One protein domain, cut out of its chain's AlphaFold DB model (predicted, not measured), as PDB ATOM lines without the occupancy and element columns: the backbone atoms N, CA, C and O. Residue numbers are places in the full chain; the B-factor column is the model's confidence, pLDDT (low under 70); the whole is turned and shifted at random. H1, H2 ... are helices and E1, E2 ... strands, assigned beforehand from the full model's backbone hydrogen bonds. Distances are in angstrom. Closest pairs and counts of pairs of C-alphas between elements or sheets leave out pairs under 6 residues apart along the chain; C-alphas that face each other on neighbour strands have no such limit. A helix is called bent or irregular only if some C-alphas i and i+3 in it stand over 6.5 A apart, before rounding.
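AT A GLANCE: This is residues 40 to 187 of the 197 residues of an uncharacterized protein of Paramormyrops kingsleyae (UniProt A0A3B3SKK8). A small antiparallel ribbon of two strands, E1 and E2, packs through E1 on H5 and H7 of a bundle of three long helices, H5, H6 and H7, while the short helices H1 and H3 pack on the bundle's other side. A long loop, residues 140 to 156, swings round from H6 back to E2. The printed part has 148 residues with seven named helices and two named strands, in the order H1 H2 H3 E1 H4 H5 H6 E2 H7. It is mostly helix and compact, with a radius of gyration of the C-alphas of 15.6 A and spans of 46 by 34 by 22 A.

IN THESE COORDINATES: E1, residues 68 to 75, measures 14.6 A and bends by 98 degrees at residue 71; E2 is residues 157 to 161. H5, residues 90 to 113, is 34.7 A long, and H6, residues 119 to 139, 30.0 A. H7, residues 162 to 187, is 36.0 A long, ends at C-alpha 187 (32.703, 18.138, -23.987), has a kink of 36 degrees near residue 180 and is only just irregular, C-alphas 183 and 186 being 7.0 A apart. H1 is residues 40 to 44, from C-alpha 40 (25.308, 15.056, -21.674), H2 46 to 52, H3 55 to 60 and H4 82 to 85.

HOW THE PARTS SIT: E1 and E2 are antiparallel at 151 degrees, with N 69 and O 160 2.7 A apart, within hydrogen-bond range. The closest C-alphas of E1 and H5 are Ile 73 and Asp 107, 5.4 A. H5 and H6, a helical hairpin, touch at Gly 105 and Glu 128, C-alphas 5.8 A, at a shallow tilt of 24 degrees. H7, the hub, touches H5 at Val 97 and Leu 177, C-alphas 6.5 A, H3 at Leu 55 and Gly 170, 6.5 A, and H1 at Val 43 and Val 181, 5.5 A. H1 and H2 touch only at the corner, C-alphas Phe 42 and Ala 48 5.5 A apart. H4 is close to but not clearly touching H5, C-alphas Trp 85 and Lys 93 7.4 A apart. Every O i to N i+4 pair is within hydrogen-bond range in H1, H2, H3, H5 and H6; in H7, 18 of 22 are, and H4 is too short for one.

THE WHOLE: The two C-alphas farthest apart, Ser 65 and Glu 146, are 48.6 A apart. The printed part has no cut, and the link from H6 to E2 is long. Mean pLDDT of the printed part is 89.4; residues 65 to 67 and 144 to 153 are under 70.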
ATOM      1  N   ILE A  40      24.353  13.945 -21.567       89.00
ATOM      2  CA  ILE A  40      25.308  15.056 -21.674       89.00
ATOM      3  C   ILE A  40      24.683  16.414 -21.319       89.00
ATOM      4  O   ILE A  40      25.384  17.288 -20.814       89.00
ATOM      5  N   ASP A  41      23.369  16.583 -21.486       89.12
ATOM      6  CA  ASP A  41      22.671  17.817 -21.119       89.12
ATOM      7  C   ASP A  41      22.712  18.016 -19.593       89.12
ATOM      8  O   ASP A  41      22.850  19.141 -19.131       89.12
ATOM      9  N   PHE A  42      22.742  16.940 -18.792       91.25
ATOM     10  CA  PHE A  42      23.021  17.044 -17.353       91.25
ATOM     11  C   PHE A  42      24.416  17.638 -17.084       91.25
ATOM     12  O   PHE A  42      24.581  18.464 -16.193       91.25
ATOM     13  N   VAL A  43      25.443  17.265 -17.850       91.94
ATOM     14  CA  VAL A  43      26.793  17.833 -17.677       91.94
ATOM     15  C   VAL A  43      26.821  19.308 -18.086       91.94
ATOM     16  O   VAL A  43      27.435  20.127 -17.401       91.94
ATOM     17  N   CYS A  44      26.142  19.652 -19.178       91.31
ATOM     18  CA  CYS A  44      26.277  20.948 -19.834       91.31
ATOM     19  C   CYS A  44      25.279  22.013 -19.373       91.31
ATOM     20  O   CYS A  44      25.569  23.201 -19.511       91.31
ATOM     21  N   ASP A  45      24.146  21.613 -18.802       90.81
ATOM     22  CA  ASP A  45      23.123  22.516 -18.290       90.81
ATOM     23  C   ASP A  45      23.062  22.484 -16.757       90.81
ATOM     24  O   ASP A  45      22.598  21.538 -16.114       90.81
ATOM     25  N   ASP A  46      23.513  23.580 -16.150       88.62
ATOM     26  CA  ASP A  46      23.452  23.774 -14.705       88.62
ATOM     27  C   ASP A  46      22.002  23.792 -14.177       88.62
ATOM     28  O   ASP A  46      21.782  23.492 -13.002       88.62
ATOM     29  N   HIS A  47      21.014  24.164 -15.003       89.00
ATOM     30  CA  HIS A  47      19.596  24.114 -14.647       89.00
ATOM     31  C   HIS A  47      19.116  22.668 -14.523       89.00
ATOM     32  O   HIS A  47      18.621  22.297 -13.459       89.00
ATOM     33  N   ALA A  48      19.372  21.829 -15.532       88.88
ATOM     34  CA  ALA A  48      19.063  20.400 -15.488       88.88
ATOM     35  C   ALA A  48      19.649  19.706 -14.243       88.88
ATOM     36  O   ALA A  48      18.964  18.920 -13.581       88.88
ATOM     37  N   ARG A  49      20.889  20.040 -13.845       90.94
ATOM     38  CA  ARG A  49      21.480  19.485 -12.608       90.94
ATOM     39  C   ARG A  49      20.758  19.922 -11.344       90.94
ATOM     40  O   ARG A  49      20.572  19.106 -10.437       90.94
ATOM     41  N   ARG A  50      20.385  21.203 -11.253       90.25
ATOM     42  CA  ARG A  50      19.656  21.739 -10.093       90.25
ATOM     43  C   ARG A  50      18.268  21.126  -9.978       90.25
ATOM     44  O   ARG A  50      17.890  20.759  -8.870       90.25
ATOM     45  N   ASP A  51      17.566  20.965 -11.092       89.81
ATOM     46  CA  ASP A  51      16.234  20.359 -11.124       89.81
ATOM     47  C   ASP A  51      16.265  18.895 -10.682       89.81
ATOM     48  O   ASP A  51      15.409  18.447  -9.917       89.81
ATOM     49  N   MET A  52      17.294  18.152 -11.101       91.38
ATOM     50  CA  MET A  52      17.465  16.755 -10.700       91.38
ATOM     51  C   MET A  52      17.877  16.601  -9.226       91.38
ATOM     52  O   MET A  52      17.644  15.552  -8.614       91.38
ATOM     53  N   ASN A  53      18.458  17.642  -8.622       93.31
ATOM     54  CA  ASN A  53      18.881  17.628  -7.227       93.31
ATOM     55  C   ASN A  53      17.701  17.824  -6.266       93.31
ATOM     56  O   ASN A  53      17.423  18.909  -5.756       93.31
ATOM     57  N   THR A  54      17.047  16.711  -5.945       93.75
ATOM     58  CA  THR A  54      15.913  16.665  -5.013       93.75
ATOM     59  C   THR A  54      16.320  16.560  -3.536       93.75
ATOM     60  O   THR A  54      15.456  16.406  -2.671       93.75
ATOM     61  N   LEU A  55      17.612  16.686  -3.199       94.38
ATOM     62  CA  LEU A  55      18.120  16.425  -1.847       94.38
ATOM     63  C   LEU A  55      17.425  17.263  -0.768       94.38
ATOM     64  O   LEU A  55      16.992  16.715   0.240       94.38
ATOM     65  N   LYS A  56      17.252  18.570  -0.993       94.00
ATOM     66  CA  LYS A  56      16.584  19.456  -0.021       94.00
ATOM     67  C   LYS A  56      15.148  19.015   0.270       94.00
ATOM     68  O   LYS A  56      14.693  19.101   1.406       94.00
ATOM     69  N   LYS A  57      14.440  18.523  -0.753       94.06
ATOM     70  CA  LYS A  57      13.081  17.985  -0.616       94.06
ATOM     71  C   LYS A  57      13.089  16.693   0.204       94.06
ATOM     72  O   LYS A  57      12.247  16.537   1.086       94.06
ATOM     73  N   LEU A  58      14.047  15.798  -0.051       94.38
ATOM     74  CA  LEU A  58      14.219  14.558   0.712       94.38
ATOM     75  C   LEU A  58      14.531  14.845   2.186       94.38
ATOM     76  O   LEU A  58      13.890  14.282   3.068       94.38
ATOM     77  N   GLU A  59      15.468  15.754   2.460       92.81
ATOM     78  CA  GLU A  59      15.852  16.146   3.823       92.81
ATOM     79  C   GLU A  59      14.685  16.775   4.595       92.81
ATOM     80  O   GLU A  59      14.477  16.451   5.763       92.81
ATOM     81  N   ALA A  60      13.877  17.613   3.939       91.44
ATOM     82  CA  ALA A  60      12.673  18.193   4.533       91.44
ATOM     83  C   ALA A  60      11.559  17.161   4.795       91.44
ATOM     84  O   ALA A  60      10.661  17.415   5.593       91.44
ATOM     85  N   SER A  61      11.620  16.000   4.138       89.81
ATOM     86  CA  SER A  61      10.625  14.928   4.245       89.81
ATOM     87  C   SER A  61      11.039  13.824   5.228       89.81
ATOM     88  O   SER A  61      10.400  12.773   5.275       89.81
ATOM     89  N   VAL A  62      12.115  14.019   6.004       89.25
ATOM     90  CA  VAL A  62      12.546  13.047   7.019       89.25
ATOM     91  C   VAL A  62      11.475  12.910   8.102       89.25
ATOM     92  O   VAL A  62      11.077  13.875   8.747       89.25
ATOM     93  N   CYS A  63      11.024  11.677   8.312       87.38
ATOM     94  CA  CYS A  63       9.926  11.360   9.215       87.38
ATOM     95  C   CYS A  63      10.328  11.558  10.687       87.38
ATOM     96  O   CYS A  63      11.224  10.874  11.187       87.38
ATOM     97  N   SER A  64       9.621  12.435  11.408       78.12
ATOM     98  CA  SER A  64       9.913  12.791  12.809       78.12
ATOM     99  C   SER A  64       9.852  11.615  13.795       78.12
ATOM    100  O   SER A  64      10.479  11.667  14.848       78.12
ATOM    101  N   SER A  65       9.111  10.552  13.470       62.91
ATOM    102  CA  SER A  65       8.877   9.383  14.332       62.91
ATOM    103  C   SER A  65       9.614   8.106  13.895       62.91
ATOM    104  O   SER A  65       9.521   7.092  14.581       62.91
ATOM    105  N   SER A  66      10.364   8.128  12.785       63.41
ATOM    106  CA  SER A  66      11.001   6.930  12.204       63.41
ATOM    107  C   SER A  66      12.330   7.237  11.504       63.41
ATOM    108  O   SER A  66      12.567   6.887  10.347       63.41
ATOM    109  N   ALA A  67      13.251   7.871  12.235       69.38
ATOM    110  CA  ALA A  67      14.603   8.143  11.739       69.38
ATOM    111  C   ALA A  67      15.459   6.872  11.536       69.38
ATOM    112  O   ALA A  67      16.479   6.928  10.843       69.38
ATOM    113  N   SER A  68      15.055   5.744  12.140       89.31
ATOM    114  CA  SER A  68      15.742   4.455  12.029       89.31
ATOM    115  C   SER A  68      15.109   3.576  10.950       89.31
ATOM    116  O   SER A  68      13.911   3.306  10.976       89.31
ATOM    117  N   LEU A  69      15.933   3.111  10.021       92.81
ATOM    118  CA  LEU A  69      15.598   2.211   8.926       92.81
ATOM    119  C   LEU A  69      15.482   0.762   9.427       92.81
ATOM    120  O   LEU A  69      16.247   0.370  10.316       92.81
ATOM    121  N   PRO A  70      14.586  -0.053   8.843       92.56
ATOM    122  CA  PRO A  70      14.397  -1.451   9.238       92.56
ATOM    123  C   PRO A  70      15.608  -2.333   8.903       92.56
ATOM    124  O   PRO A  70      15.938  -3.244   9.658       92.56
ATOM    125  N   SER A  71      16.323  -2.024   7.820       94.50
ATOM    126  CA  SER A  71      17.602  -2.638   7.459       94.50
ATOM    127  C   SER A  71      18.688  -1.576   7.309       94.50
ATOM    128  O   SER A  71      18.393  -0.440   6.924       94.50
ATOM    129  N   PRO A  72      19.950  -1.907   7.625       95.56
ATOM    130  CA  PRO A  72      21.028  -0.947   7.514       95.56
ATOM    131  C   PRO A  72      21.450  -0.776   6.051       95.56
ATOM    132  O   PRO A  72      21.670  -1.759   5.348       95.56
ATOM    133  N   ILE A  73      21.636   0.472   5.628       96.19
ATOM    134  CA  ILE A  73      22.090   0.840   4.284       96.19
ATOM    135  C   ILE A  73      23.597   1.096   4.300       96.19
ATOM    136  O   ILE A  73      24.118   1.751   5.212       96.19
ATOM    137  N   GLN A  74      24.308   0.585   3.298       95.19
ATOM    138  CA  GLN A  74      25.712   0.889   3.048       95.19
ATOM    139  C   GLN A  74      25.884   2.328   2.573       95.19
ATOM    140  O   GLN A  74      25.233   2.796   1.642       95.19
ATOM    141  N   LEU A  75      26.794   3.039   3.229       93.75
ATOM    142  CA  LEU A  75      27.134   4.412   2.908       93.75
ATOM    143  C   LEU A  75      28.254   4.436   1.868       93.75
ATOM    144  O   LEU A  75      29.358   3.960   2.168       93.75
ATOM    145  N   PRO A  76      28.019   5.046   0.693       89.81
ATOM    146  CA  PRO A  76      29.056   5.215  -0.302       89.81
ATOM    147  C   PRO A  76      30.290   5.936   0.236       89.81
ATOM    148  O   PRO A  76      30.249   6.784   1.138       89.81
ATOM    149  N   CYS A  77      31.433   5.630  -0.369       88.00
ATOM    150  CA  CYS A  77      32.645   6.366  -0.079       88.00
ATOM    151  C   CYS A  77      32.639   7.710  -0.801       88.00
ATOM    152  O   CYS A  77      32.906   7.784  -1.997       88.00
ATOM    153  N   VAL A  78      32.382   8.778  -0.055       89.12
ATOM    154  CA  VAL A  78      32.253  10.141  -0.601       89.12
ATOM    155  C   VAL A  78      33.499  11.003  -0.432       89.12
ATOM    156  O   VAL A  78      33.541  12.137  -0.897       89.12
ATOM    157  N   LYS A  79      34.525  10.502   0.265       86.19
ATOM    158  CA  LYS A  79      35.790  11.231   0.404       86.19
ATOM    159  C   LYS A  79      36.558  11.177  -0.913       86.19
ATOM    160  O   LYS A  79      36.737  10.102  -1.478       86.19
ATOM    161  N   ILE A  80      37.060  12.332  -1.339       84.56
ATOM    162  CA  ILE A  80      37.943  12.467  -2.495       84.56
ATOM    163  C   ILE A  80      39.315  12.869  -1.984       84.56
ATOM    164  O   ILE A  80      39.449  13.841  -1.240       84.56
ATOM    165  N   HIS A  81      40.336  12.127  -2.391       87.62
ATOM    166  CA  HIS A  81      41.716  12.557  -2.244       87.62
ATOM    167  C   HIS A  81      42.193  13.087  -3.595       87.62
ATOM    168  O   HIS A  81      42.406  12.291  -4.507       87.62
ATOM    169  N   LYS A  82      42.351  14.411  -3.723       87.44
ATOM    170  CA  LYS A  82      42.618  15.088  -5.005       87.44
ATOM    171  C   LYS A  82      43.765  14.446  -5.791       87.44
ATOM    172  O   LYS A  82      43.560  14.001  -6.908       87.44
ATOM    173  N   ALA A  83      44.924  14.245  -5.164       88.12
ATOM    174  CA  ALA A  83      46.079  13.664  -5.854       88.12
ATOM    175  C   ALA A  83      45.888  12.195  -6.290       88.12
ATOM    176  O   ALA A  83      46.628  11.709  -7.137       88.12
ATOM    177  N   SER A  84      44.938  11.466  -5.689       87.38
ATOM    178  CA  SER A  84      44.556  10.127  -6.161       87.38
ATOM    179  C   SER A  84      43.502  10.213  -7.259       87.38
ATOM    180  O   SER A  84      43.540   9.407  -8.177       87.38
ATOM    181  N   TRP A  85      42.579  11.168  -7.161       89.88
ATOM    182  CA  TRP A  85      41.556  11.420  -8.168       89.88
ATOM    183  C   TRP A  85      42.176  11.840  -9.501       89.88
ATOM    184  O   TRP A  85      41.902  11.208 -10.510       89.88
ATOM    185  N   ASP A  86      43.095  12.804  -9.494       90.38
ATOM    186  CA  ASP A  86      43.720  13.349 -10.708       90.38
ATOM    187  C   ASP A  86      44.520  12.299 -11.503       90.38
ATOM    188  O   ASP A  86      44.730  12.455 -12.701       90.38
ATOM    189  N   LYS A  87      44.947  11.209 -10.852       90.56
ATOM    190  CA  LYS A  87      45.688  10.103 -11.481       90.56
ATOM    191  C   LYS A  87      44.796   9.049 -12.140       90.56
ATOM    192  O   LYS A  87      45.331   8.155 -12.789       90.56
ATOM    193  N   LYS A  88      43.481   9.105 -11.925       88.81
ATOM    194  CA  LYS A  88      42.530   8.118 -12.446       88.81
ATOM    195  C   LYS A  88      42.086   8.472 -13.852       88.81
ATOM    196  O   LYS A  88      41.930   9.651 -14.174       88.81
ATOM    197  N   SER A  89      41.808   7.452 -14.654       90.31
ATOM    198  CA  SER A  89      41.156   7.640 -15.947       90.31
ATOM    199  C   SER A  89      39.707   8.112 -15.768       90.31
ATOM    200  O   SER A  89      39.087   7.914 -14.718       90.31
ATOM    201  N   MET A  90      39.132   8.711 -16.814       90.19
ATOM    202  CA  MET A  90      37.715   9.096 -16.808       90.19
ATOM    203  C   MET A  90      36.786   7.904 -16.562       90.19
ATOM    204  O   MET A  90      35.766   8.041 -15.882       90.19
ATOM    205  N   GLN A  91      37.156   6.725 -17.064       90.19
ATOM    206  CA  GLN A  91      36.397   5.499 -16.849       90.19
ATOM    207  C   GLN A  91      36.449   5.052 -15.384       90.19
ATOM    208  O   GLN A  91      35.420   4.679 -14.827       90.19
ATOM    209  N   GLU A  92      37.606   5.152 -14.724       89.94
ATOM    210  CA  GLU A  92      37.733   4.842 -13.294       89.94
ATOM    211  C   GLU A  92      36.914   5.808 -12.429       89.94
ATOM    212  O   GLU A  92      36.182   5.368 -11.541       89.94
ATOM    213  N   LYS A  93      36.979   7.116 -12.712       91.25
ATOM    214  CA  LYS A  93      36.194   8.146 -12.002       91.25
ATOM    215  C   LYS A  93      34.691   7.919 -12.145       91.25
ATOM    216  O   LYS A  93      33.941   8.067 -11.183       91.25
ATOM    217  N   THR A  94      34.257   7.519 -13.334       92.12
ATOM    218  CA  THR A  94      32.848   7.222 -13.619       92.12
ATOM    219  C   THR A  94      32.412   5.935 -12.945       92.12
ATOM    220  O   THR A  94      31.388   5.928 -12.267       92.12
ATOM    221  N   GLY A  95      33.230   4.883 -13.029       90.75
ATOM    222  CA  GLY A  95      32.996   3.622 -12.332       90.75
ATOM    223  C   GLY A  95      32.876   3.805 -10.818       90.75
ATOM    224  O   GLY A  95      32.012   3.197 -10.197       90.75
ATOM    225  N   GLU A  96      33.660   4.701 -10.207       90.75
ATOM    226  CA  GLU A  96      33.504   5.044  -8.789       90.75
ATOM    227  C   GLU A  96      32.130   5.610  -8.436       90.75
ATOM    228  O   GLU A  96      31.573   5.264  -7.390       90.75
ATOM    229  N   VAL A  97      31.628   6.539  -9.251       93.94
ATOM    230  CA  VAL A  97      30.330   7.186  -9.026       93.94
ATOM    231  C   VAL A  97      29.210   6.189  -9.301       93.94
ATOM    232  O   VAL A  97      28.300   6.059  -8.483       93.94
ATOM    233  N   GLN A  98      29.317   5.433 -10.394       94.19
ATOM    234  CA  GLN A  98      28.362   4.403 -10.775       94.19
ATOM    235  C   GLN A  98      28.240   3.328  -9.690       94.19
ATOM    236  O   GLN A  98      27.150   3.123  -9.166       94.19
ATOM    237  N   SER A  99      29.346   2.707  -9.267       92.31
ATOM    238  CA  SER A  99      29.312   1.665  -8.229       92.31
ATOM    239  C   SER A  99      28.787   2.187  -6.886       92.31
ATOM    240  O   SER A  99      28.126   1.454  -6.151       92.31
ATOM    241  N   ALA A 100      29.049   3.455  -6.552       93.75
ATOM    242  CA  ALA A 100      28.488   4.093  -5.363       93.75
ATOM    243  C   ALA A 100      26.956   4.235  -5.439       93.75
ATOM    244  O   ALA A 100      26.269   3.954  -4.455       93.75
ATOM    245  N   LEU A 101      26.430   4.661  -6.590       96.31
ATOM    246  CA  LEU A 101      24.993   4.799  -6.832       96.31
ATOM    247  C   LEU A 101      24.296   3.435  -6.899       96.31
ATOM    248  O   LEU A 101      23.247   3.264  -6.284       96.31
ATOM    249  N   GLU A 102      24.891   2.454  -7.579       95.38
ATOM    250  CA  GLU A 102      24.371   1.085  -7.673       95.38
ATOM    251  C   GLU A 102      24.236   0.440  -6.295       95.38
ATOM    252  O   GLU A 102      23.158  -0.050  -5.955       95.38
ATOM    253  N   MET A 103      25.296   0.494  -5.482       94.81
ATOM    254  CA  MET A 103      25.290  -0.034  -4.115       94.81
ATOM    255  C   MET A 103      24.199   0.627  -3.269       94.81
ATOM    256  O   MET A 103      23.414  -0.063  -2.618       94.81
ATOM    257  N   LEU A 104      24.125   1.963  -3.288       96.44
ATOM    258  CA  LEU A 104      23.119   2.695  -2.526       96.44
ATOM    259  C   LEU A 104      21.702   2.327  -2.982       96.44
ATOM    260  O   LEU A 104      20.843   2.051  -2.150       96.44
ATOM    261  N   GLY A 105      21.459   2.286  -4.294       97.12
ATOM    262  CA  GLY A 105      20.159   1.935  -4.860       97.12
ATOM    263  C   GLY A 105      19.732   0.507  -4.519       97.12
ATOM    264  O   GLY A 105      18.569   0.277  -4.194       97.12
ATOM    265  N   GLN A 106      20.663  -0.453  -4.538       97.06
ATOM    266  CA  GLN A 106      20.398  -1.837  -4.133       97.06
ATOM    267  C   GLN A 106      19.951  -1.925  -2.669       97.06
ATOM    268  O   GLN A 106      18.908  -2.517  -2.388       97.06
ATOM    269  N   ASP A 107      20.681  -1.290  -1.752       97.19
ATOM    270  CA  ASP A 107      20.356  -1.319  -0.323       97.19
ATOM    271  C   ASP A 107      19.064  -0.545  -0.003       97.19
ATOM    272  O   ASP A 107      18.277  -0.975   0.847       97.19
ATOM    273  N   VAL A 108      18.796   0.566  -0.701       97.56
ATOM    274  CA  VAL A 108      17.528   1.306  -0.585       97.56
ATOM    275  C   VAL A 108      16.358   0.424  -1.024       97.56
ATOM    276  O   VAL A 108      15.402   0.281  -0.263       97.56
ATOM    277  N   ARG A 109      16.444  -0.232  -2.191       98.00
ATOM    278  CA  ARG A 109      15.401  -1.157  -2.669       98.00
ATOM    279  C   ARG A 109      15.191  -2.331  -1.718       98.00
ATOM    280  O   ARG A 109      14.049  -2.661  -1.411       98.00
ATOM    281  N   ALA A 110      16.266  -2.926  -1.204       97.38
ATOM    282  CA  ALA A 110      16.168  -3.996  -0.212       97.38
ATOM    283  C   ALA A 110      15.447  -3.524   1.063       97.38
ATOM    284  O   ALA A 110      14.585  -4.226   1.589       97.38
ATOM    285  N   THR A 111      15.745  -2.303   1.514       96.06
ATOM    286  CA  THR A 111      15.091  -1.681   2.672       96.06
ATOM    287  C   THR A 111      13.612  -1.394   2.407       96.06
ATOM    288  O   THR A 111      12.783  -1.607   3.291       96.06
ATOM    289  N   MET A 112      13.249  -0.965   1.195       96.12
ATOM    290  CA  MET A 112      11.853  -0.742   0.797       96.12
ATOM    291  C   MET A 112      11.011  -2.017   0.896       96.12
ATOM    292  O   MET A 112       9.901  -1.953   1.415       96.12
ATOM    293  N   THR A 113      11.544  -3.169   0.474       96.69
ATOM    294  CA  THR A 113      10.837  -4.466   0.502       96.69
ATOM    295  C   THR A 113      10.382  -4.877   1.904       96.69
ATOM    296  O   THR A 113       9.369  -5.557   2.048       96.69
ATOM    297  N   VAL A 114      11.114  -4.467   2.943       95.00
ATOM    298  CA  VAL A 114      10.813  -4.800   4.347       95.00
ATOM    299  C   VAL A 114      10.205  -3.631   5.130       95.00
ATOM    300  O   VAL A 114       9.930  -3.758   6.323       95.00
ATOM    301  N   SER A 115      10.006  -2.479   4.484       93.06
ATOM    302  CA  SER A 115       9.448  -1.283   5.116       93.06
ATOM    303  C   SER A 115       7.924  -1.329   5.144       93.06
ATOM    304  O   SER A 115       7.277  -1.736   4.182       93.06
ATOM    305  N   GLN A 116       7.339  -0.850   6.241       90.00
ATOM    306  CA  GLN A 116       5.889  -0.693   6.339       90.00
ATOM    307  C   GLN A 116       5.405   0.510   5.512       90.00
ATOM    308  O   GLN A 116       6.145   1.492   5.370       90.00
ATOM    309  N   PRO A 117       4.162   0.481   4.997       91.94
ATOM    310  CA  PRO A 117       3.566   1.630   4.330       91.94
ATOM    311  C   PRO A 117       3.568   2.879   5.218       91.94
ATOM    312  O   PRO A 117       3.302   2.810   6.417       91.94
ATOM    313  N   GLY A 118       3.843   4.037   4.620       91.69
ATOM    314  CA  GLY A 118       3.833   5.325   5.314       91.69
ATOM    315  C   GLY A 118       4.988   6.228   4.898       91.69
ATOM    316  O   GLY A 118       5.649   5.993   3.887       91.69
ATOM    317  N   CYS A 119       5.245   7.257   5.714       92.38
ATOM    318  CA  CYS A 119       6.237   8.301   5.433       92.38
ATOM    319  C   CYS A 119       7.619   7.734   5.067       92.38
ATOM    320  O   CYS A 119       8.215   8.161   4.080       92.38
ATOM    321  N   GLN A 120       8.115   6.745   5.821       91.62
ATOM    322  CA  GLN A 120       9.454   6.191   5.604       91.62
ATOM    323  C   GLN A 120       9.565   5.486   4.247       91.62
ATOM    324  O   GLN A 120      10.536   5.714   3.529       91.62
ATOM    325  N   LEU A 121       8.562   4.687   3.866       94.50
ATOM    326  CA  LEU A 121       8.532   4.033   2.559       94.50
ATOM    327  C   LEU A 121       8.446   5.062   1.424       94.50
ATOM    328  O   LEU A 121       9.195   4.955   0.458       94.50
ATOM    329  N   SER A 122       7.604   6.091   1.557       94.94
ATOM    330  CA  SER A 122       7.506   7.165   0.559       94.94
ATOM    331  C   SER A 122       8.809   7.952   0.409       94.94
ATOM    332  O   SER A 122       9.168   8.352  -0.698       94.94
ATOM    333  N   LEU A 123       9.541   8.171   1.503       95.06
ATOM    334  CA  LEU A 123      10.854   8.805   1.466       95.06
ATOM    335  C   LEU A 123      11.898   7.902   0.791       95.06
ATOM    336  O   LEU A 123      12.679   8.384  -0.028       95.06
ATOM    337  N   LEU A 124      11.895   6.600   1.094       96.31
ATOM    338  CA  LEU A 124      12.777   5.626   0.447       96.31
ATOM    339  C   LEU A 124      12.504   5.521  -1.058       96.31
ATOM    340  O   LEU A 124      13.453   5.497  -1.829       96.31
ATOM    341  N   GLN A 125      11.237   5.544  -1.481       97.00
ATOM    342  CA  GLN A 125      10.852   5.574  -2.898       97.00
ATOM    343  C   GLN A 125      11.386   6.817  -3.616       97.00
ATOM    344  O   GLN A 125      11.911   6.720  -4.721       97.00
ATOM    345  N   GLN A 126      11.282   7.993  -2.990       97.00
ATOM    346  CA  GLN A 126      11.819   9.223  -3.575       97.00
ATOM    347  C   GLN A 126      13.351   9.199  -3.655       97.00
ATOM    348  O   GLN A 126      13.915   9.654  -4.649       97.00
ATOM    349  N   LEU A 127      14.022   8.653  -2.635       97.38
ATOM    350  CA  LEU A 127      15.471   8.464  -2.662       97.38
ATOM    351  C   LEU A 127      15.881   7.480  -3.765       97.38
ATOM    352  O   LEU A 127      16.802   7.779  -4.515       97.38
ATOM    353  N   GLU A 128      15.197   6.342  -3.881       97.94
ATOM    354  CA  GLU A 128      15.452   5.328  -4.911       97.94
ATOM    355  C   GLU A 128      15.334   5.930  -6.307       97.94
ATOM    356  O   GLU A 128      16.271   5.824  -7.093       97.94
ATOM    357  N   HIS A 129      14.249   6.661  -6.569       97.69
ATOM    358  CA  HIS A 129      14.044   7.325  -7.848       97.69
ATOM    359  C   HIS A 129      15.148   8.352  -8.131       97.69
ATOM    360  O   HIS A 129      15.692   8.388  -9.233       97.69
ATOM    361  N   SER A 130      15.540   9.152  -7.134       96.94
ATOM    362  CA  SER A 130      16.642  10.103  -7.301       96.94
ATOM    363  C   SER A 130      17.957   9.390  -7.630       96.94
ATOM    364  O   SER A 130      18.621   9.775  -8.590       96.94
ATOM    365  N   VAL A 131      18.313   8.336  -6.890       97.88
ATOM    366  CA  VAL A 131      19.523   7.533  -7.133       97.88
ATOM    367  C   VAL A 131      19.497   6.909  -8.527       97.88
ATOM    368  O   VAL A 131      20.493   6.994  -9.243       97.88
ATOM    369  N   SER A 132      18.364   6.337  -8.932       97.12
ATOM    370  CA  SER A 132      18.175   5.726 -10.248       97.12
ATOM    371  C   SER A 132      18.308   6.744 -11.385       97.12
ATOM    372  O   SER A 132      18.931   6.429 -12.397       97.12
ATOM    373  N   ASN A 133      17.838   7.982 -11.205       95.62
ATOM    374  CA  ASN A 133      18.022   9.051 -12.193       95.62
ATOM    375  C   ASN A 133      19.501   9.430 -12.360       95.62
ATOM    376  O   ASN A 133      19.995   9.498 -13.485       95.62
ATOM    377  N   TYR A 134      20.241   9.611 -11.258       96.44
ATOM    378  CA  TYR A 134      21.689   9.856 -11.327       96.44
ATOM    379  C   TYR A 134      22.443   8.680 -11.948       96.44
ATOM    380  O   TYR A 134      23.340   8.897 -12.759       96.44
ATOM    381  N   LEU A 135      22.081   7.447 -11.589       95.62
ATOM    382  CA  LEU A 135      22.697   6.251 -12.152       95.62
ATOM    383  C   LEU A 135      22.463   6.182 -13.661       95.62
ATOM    384  O   LEU A 135      23.415   5.992 -14.409       95.62
ATOM    385  N   HIS A 136      21.228   6.415 -14.110       94.62
ATOM    386  CA  HIS A 136      20.895   6.449 -15.529       94.62
ATOM    387  C   HIS A 136      21.754   7.465 -16.284       94.62
ATOM    388  O   HIS A 136      22.354   7.108 -17.294       94.62
ATOM    389  N   VAL A 137      21.874   8.696 -15.774       93.38
ATOM    390  CA  VAL A 137      22.737   9.715 -16.383       93.38
ATOM    391  C   VAL A 137      24.179   9.220 -16.463       93.38
ATOM    392  O   VAL A 137      24.734   9.169 -17.553       93.38
ATOM    393  N   VAL A 138      24.770   8.813 -15.335       93.62
ATOM    394  CA  VAL A 138      26.193   8.445 -15.253       93.62
ATOM    395  C   VAL A 138      26.527   7.243 -16.138       93.62
ATOM    396  O   VAL A 138      27.548   7.268 -16.821       93.62
ATOM    397  N   THR A 139      25.666   6.222 -16.181       92.06
ATOM    398  CA  THR A 139      25.856   5.028 -17.023       92.06
ATOM    399  C   THR A 139      25.825   5.350 -18.518       92.06
ATOM    400  O   THR A 139      26.471   4.656 -19.298       92.06
ATOM    401  N   HIS A 140      25.098   6.392 -18.928       91.00
ATOM    402  CA  HIS A 140      24.948   6.763 -20.338       91.00
ATOM    403  C   HIS A 140      25.795   7.981 -20.736       91.00
ATOM    404  O   HIS A 140      25.626   8.523 -21.828       91.00
ATOM    405  N   LEU A 141      26.727   8.417 -19.883       89.38
ATOM    406  CA  LEU A 141      27.784   9.325 -20.312       89.38
ATOM    407  C   LEU A 141      28.731   8.544 -21.230       89.38
ATOM    408  O   LEU A 141      29.388   7.600 -20.802       89.38
ATOM    409  N   GLU A 142      28.806   8.928 -22.503       81.50
ATOM    410  CA  GLU A 142      29.682   8.282 -23.484       81.50
ATOM    411  C   GLU A 142      31.150   8.521 -23.115       81.50
ATOM    412  O   GLU A 142      31.703   9.560 -23.453       81.50
ATOM    413  N   ILE A 143      31.809   7.624 -22.386       80.88
ATOM    414  CA  ILE A 143      33.203   7.822 -21.965       80.88
ATOM    415  C   ILE A 143      34.115   6.913 -22.771       80.88
ATOM    416  O   ILE A 143      34.088   5.694 -22.634       80.88
ATOM    417  N   THR A 144      34.948   7.527 -23.605       67.50
ATOM    418  CA  THR A 144      36.006   6.844 -24.347       67.50
ATOM    419  C   THR A 144      37.272   6.817 -23.489       67.50
ATOM    420  O   THR A 144      37.757   7.868 -23.071       67.50
ATOM    421  N   GLY A 145      37.815   5.634 -23.200       64.69
ATOM    422  CA  GLY A 145      39.047   5.499 -22.420       64.69
ATOM    423  C   GLY A 145      39.443   4.047 -22.165       64.69
ATOM    424  O   GLY A 145      38.638   3.137 -22.348       64.69
ATOM    425  N   GLU A 146      40.699   3.836 -21.766       58.06
ATOM    426  CA  GLU A 146      41.193   2.518 -21.365       58.06
ATOM    427  C   GLU A 146      40.621   2.091 -20.004       58.06
ATOM    428  O   GLU A 146      40.538   2.890 -19.060       58.06
ATOM    429  N   VAL A 147      40.289   0.798 -19.901       59.59
ATOM    430  CA  VAL A 147      39.805   0.154 -18.675       59.59
ATOM    431  C   VAL A 147      40.947   0.102 -17.659       59.59
ATOM    432  O   VAL A 147      41.766  -0.818 -17.653       59.59
ATOM    433  N   GLY A 148      41.012   1.117 -16.802       58.84
ATOM    434  CA  GLY A 148      41.915   1.149 -15.656       58.84
ATOM    435  C   GLY A 148      41.582   0.053 -14.639       58.84
ATOM    436  O   GLY A 148      40.455  -0.444 -14.564       58.84
ATOM    437  N   LYS A 149      42.576  -0.362 -13.847       55.78
ATOM    438  CA  LYS A 149      42.369  -1.385 -12.816       55.78
ATOM    439  C   LYS A 149      41.568  -0.790 -11.660       55.78
ATOM    440  O   LYS A 149      42.047   0.072 -10.929       55.78
ATOM    441  N   GLN A 150      40.374  -1.326 -11.437       53.78
ATOM    442  CA  GLN A 150      39.482  -0.888 -10.372       53.78
ATOM    443  C   GLN A 150      40.032  -1.282  -8.991       53.78
ATOM    444  O   GLN A 150      39.865  -2.411  -8.535       53.78
ATOM    445  N   TYR A 151      40.672  -0.341  -8.296       52.97
ATOM    446  CA  TYR A 151      41.059  -0.511  -6.894       52.97
ATOM    447  C   TYR A 151      40.383   0.545  -6.024       52.97
ATOM    448  O   TYR A 151      40.891   1.650  -5.835       52.97
ATOM    449  N   PHE A 152      39.236   0.174  -5.452       57.16
ATOM    450  CA  PHE A 152      38.575   0.955  -4.409       57.16
ATOM    451  C   PHE A 152      38.619   0.224  -3.086       57.16
ATOM    452  O   PHE A 152      37.813  -0.663  -2.827       57.16
ATOM    453  N   PHE A 153      39.531   0.651  -2.213       58.78
ATOM    454  CA  PHE A 153      39.442   0.314  -0.803       58.78
ATOM    455  C   PHE A 153      38.962   1.533  -0.025       58.78
ATOM    456  O   PHE A 153      39.727   2.424   0.340       58.78
ATOM    457  N   CYS A 154      37.659   1.578   0.217       70.38
ATOM    458  CA  CYS A 154      37.086   2.454   1.218       70.38
ATOM    459  C   CYS A 154      36.185   1.604   2.106       70.38
ATOM    460  O   CYS A 154      35.280   0.960   1.576       70.38
ATOM    461  N   PRO A 155      36.418   1.563   3.429       71.88
ATOM    462  CA  PRO A 155      35.581   0.779   4.322       71.88
ATOM    463  C   PRO A 155      34.132   1.267   4.241       71.88
ATOM    464  O   PRO A 155      33.820   2.379   4.680       71.88
ATOM    465  N   SER A 156      33.257   0.444   3.658       78.12
ATOM    466  CA  SER A 156      31.823   0.715   3.612       78.12
ATOM    467  C   SER A 156      31.277   0.672   5.036       78.12
ATOM    468  O   SER A 156      31.408  -0.329   5.744       78.12
ATOM    469  N   LYS A 157      30.706   1.790   5.488       91.00
ATOM    470  CA  LYS A 157      30.007   1.864   6.776       91.00
ATOM    471  C   LYS A 157      28.534   1.596   6.529       91.00
ATOM    472  O   LYS A 157      27.982   2.137   5.581       91.00
ATOM    473  N   ARG A 158      27.882   0.833   7.403       94.62
ATOM    474  CA  ARG A 158      26.429   0.634   7.344       94.62
ATOM    475  C   ARG A 158      25.722   1.479   8.390       94.62
ATOM    476  O   ARG A 158      26.286   1.740   9.453       94.62
ATOM    477  N   THR A 159      24.503   1.920   8.105       94.94
ATOM    478  CA  THR A 159      23.724   2.718   9.053       94.94
ATOM    479  C   THR A 159      22.233   2.460   8.942       94.94
ATOM    480  O   THR A 159      21.706   2.257   7.854       94.94
ATOM    481  N   HIS A 160      21.548   2.537  10.080       95.12
ATOM    482  CA  HIS A 160      20.093   2.617  10.130       95.12
ATOM    483  C   HIS A 160      19.590   4.066  10.079       95.12
ATOM    484  O   HIS A 160      18.393   4.290  10.038       95.12
ATOM    485  N   ASN A 161      20.455   5.080  10.118       93.56
ATOM    486  CA  ASN A 161      20.001   6.464  10.222       93.56
ATOM    487  C   ASN A 161      19.717   7.057   8.836       93.56
ATOM    488  O   ASN A 161      20.650   7.329   8.078       93.56
ATOM    489  N   MET A 162      18.444   7.325   8.533       94.06
ATOM    490  CA  MET A 162      18.044   7.874   7.233       94.06
ATOM    491  C   MET A 162      18.653   9.257   6.956       94.06
ATOM    492  O   MET A 162      19.109   9.531   5.849       94.06
ATOM    493  N   GLY A 163      18.756  10.119   7.970       93.69
ATOM    494  CA  GLY A 163      19.408  11.423   7.826       93.69
ATOM    495  C   GLY A 163      20.896  11.307   7.475       93.69
ATOM    496  O   GLY A 163      21.426  12.121   6.719       93.69
ATOM    497  N   LEU A 164      21.584  10.274   7.975       93.88
ATOM    498  CA  LEU A 164      22.970   9.999   7.604       93.88
ATOM    499  C   LEU A 164      23.082   9.469   6.170       93.88
ATOM    500  O   LEU A 164      24.027   9.848   5.478       93.88
ATOM    501  N   VAL A 165      22.125   8.651   5.720       95.69
ATOM    502  CA  VAL A 165      22.035   8.193   4.323       95.69
ATOM    503  C   VAL A 165      21.876   9.389   3.385       95.69
ATOM    504  O   VAL A 165      22.700   9.555   2.489       95.69
ATOM    505  N   LEU A 166      20.903  10.273   3.638       95.88
ATOM    506  CA  LEU A 166      20.670  11.470   2.818       95.88
ATOM    507  C   LEU A 166      21.879  12.410   2.809       95.88
ATOM    508  O   LEU A 166      22.324  12.837   1.747       95.88
ATOM    509  N   ARG A 167      22.492  12.659   3.972       94.94
ATOM    510  CA  ARG A 167      23.719  13.463   4.060       94.94
ATOM    511  C   ARG A 167      24.859  12.852   3.248       94.94
ATOM    512  O   ARG A 167      25.641  13.574   2.635       94.94
ATOM    513  N   ASN A 168      25.010  11.529   3.287       95.25
ATOM    514  CA  ASN A 168      26.052  10.848   2.532       95.25
ATOM    515  C   ASN A 168      25.766  10.917   1.025       95.25
ATOM    516  O   ASN A 168      26.650  11.309   0.274       95.25
ATOM    517  N   PHE A 169      24.522  10.679   0.606       96.44
ATOM    518  CA  PHE A 169      24.085  10.873  -0.775       96.44
ATOM    519  C   PHE A 169      24.372  12.299  -1.265       96.44
ATOM    520  O   PHE A 169      25.038  12.475  -2.278       96.44
ATOM    521  N   GLY A 170      24.023  13.326  -0.487       96.25
ATOM    522  CA  GLY A 170      24.349  14.713  -0.824       96.25
ATOM    523  C   GLY A 170      25.843  14.973  -1.013       96.25
ATOM    524  O   GLY A 170      26.232  15.671  -1.944       96.25
ATOM    525  N   ARG A 171      26.700  14.358  -0.188       95.44
ATOM    526  CA  ARG A 171      28.164  14.445  -0.334       95.44
ATOM    527  C   ARG A 171      28.700  13.683  -1.544       95.44
ATOM    528  O   ARG A 171      29.750  14.059  -2.057       95.44
ATOM    529  N   LEU A 172      28.030  12.612  -1.973       95.50
ATOM    530  CA  LEU A 172      28.355  11.924  -3.221       95.50
ATOM    531  C   LEU A 172      28.101  12.861  -4.405       95.50
ATOM    532  O   LEU A 172      28.991  13.024  -5.241       95.50
ATOM    533  N   LEU A 173      26.931  13.513  -4.411       95.44
ATOM    534  CA  LEU A 173      26.528  14.466  -5.443       95.44
ATOM    535  C   LEU A 173      27.469  15.674  -5.481       95.44
ATOM    536  O   LEU A 173      28.164  15.879  -6.466       95.44
ATOM    537  N   SER A 174      27.588  16.418  -4.379       94.06
ATOM    538  CA  SER A 174      28.418  17.632  -4.314       94.06
ATOM    539  C   SER A 174      29.929  17.365  -4.363       94.06
ATOM    540  O   SER A 174      30.726  18.300  -4.360       94.06
ATOM    541  N   GLY A 175      30.327  16.098  -4.271       93.38
ATOM    542  CA  GLY A 175      31.709  15.652  -4.284       93.38
ATOM    543  C   GLY A 175      32.039  15.011  -5.618       93.38
ATOM    544  O   GLY A 175      32.365  15.695  -6.580       93.38
ATOM    545  N   LYS A 176      32.007  13.676  -5.657       92.94
ATOM    546  CA  LYS A 176      32.562  12.915  -6.783       92.94
ATOM    547  C   LYS A 176      31.833  13.214  -8.084       92.94
ATOM    548  O   LYS A 176      32.485  13.315  -9.114       92.94
ATOM    549  N   LEU A 177      30.510  13.370  -8.025       94.88
ATOM    550  CA  LEU A 177      29.720  13.664  -9.212       94.88
ATOM    551  C   LEU A 177      30.016  15.069  -9.750       94.88
ATOM    552  O   LEU A 177      30.319  15.186 -10.929       94.88
ATOM    553  N   GLU A 178      30.002  16.115  -8.920       93.75
ATOM    554  CA  GLU A 178      30.362  17.470  -9.382       93.75
ATOM    555  C   GLU A 178      31.806  17.548  -9.906       93.75
ATOM    556  O   GLU A 178      32.069  18.237 -10.889       93.75
ATOM    557  N   TRP A 179      32.747  16.811  -9.306       94.06
ATOM    558  CA  TRP A 179      34.121  16.730  -9.816       94.06
ATOM    559  C   TRP A 179      34.180  16.043 -11.183       94.06
ATOM    560  O   TRP A 179      34.848  16.539 -12.085       94.06
ATOM    561  N   LEU A 180      33.449  14.938 -11.353       93.75
ATOM    562  CA  LEU A 180      33.326  14.248 -12.636       93.75
ATOM    563  C   LEU A 180      32.693  15.154 -13.706       93.75
ATOM    564  O   LEU A 180      33.201  15.235 -14.820       93.75
ATOM    565  N   VAL A 181      31.619  15.868 -13.361       93.62
ATOM    566  CA  VAL A 181      30.949  16.833 -14.247       93.62
ATOM    567  C   VAL A 181      31.903  17.950 -14.666       93.62
ATOM    568  O   VAL A 181      31.951  18.295 -15.843       93.62
ATOM    569  N   ALA A 182      32.688  18.497 -13.734       92.31
ATOM    570  CA  ALA A 182      33.648  19.556 -14.036       92.31
ATOM    571  C   ALA A 182      34.711  19.112 -15.052       92.31
ATOM    572  O   ALA A 182      35.092  19.903 -15.912       92.31
ATOM    573  N   GLU A 183      35.157  17.857 -14.979       91.50
ATOM    574  CA  GLU A 183      36.112  17.287 -15.935       91.50
ATOM    575  C   GLU A 183      35.497  16.967 -17.298       91.50
ATOM    576  O   GLU A 183      36.207  16.989 -18.290       91.50
ATOM    577  N   LEU A 184      34.190  16.698 -17.356       90.81
ATOM    578  CA  LEU A 184      33.460  16.448 -18.603       90.81
ATOM    579  C   LEU A 184      32.960  17.731 -19.281       90.81
ATOM    580  O   LEU A 184      32.382  17.670 -20.366       90.81
ATOM    581  N   LYS A 185      33.130  18.890 -18.639       89.94
ATOM    582  CA  LYS A 185      32.558  20.162 -19.094       89.94
ATOM    583  C   LYS A 185      33.148  20.649 -20.420       89.94
ATOM    584  O   LYS A 185      32.484  21.372 -21.157       89.94
ATOM    585  N   ASP A 186      34.373  20.253 -20.742       86.00
ATOM    586  CA  ASP A 186      35.022  20.536 -22.027       86.00
ATOM    587  C   ASP A 186      34.297  19.888 -23.222       86.00
ATOM    588  O   ASP A 186      34.384  20.380 -24.347       86.00
ATOM    589  N   ARG A 187      33.507  18.838 -22.976       84.81
ATOM    590  CA  ARG A 187      32.703  18.138 -23.987       84.81
ATOM    591  C   ARG A 187      31.396  18.840 -24.336       84.81
ATOM    592  O   ARG A 187      30.699  18.412 -25.253       84.81
TER     593      ARG A 187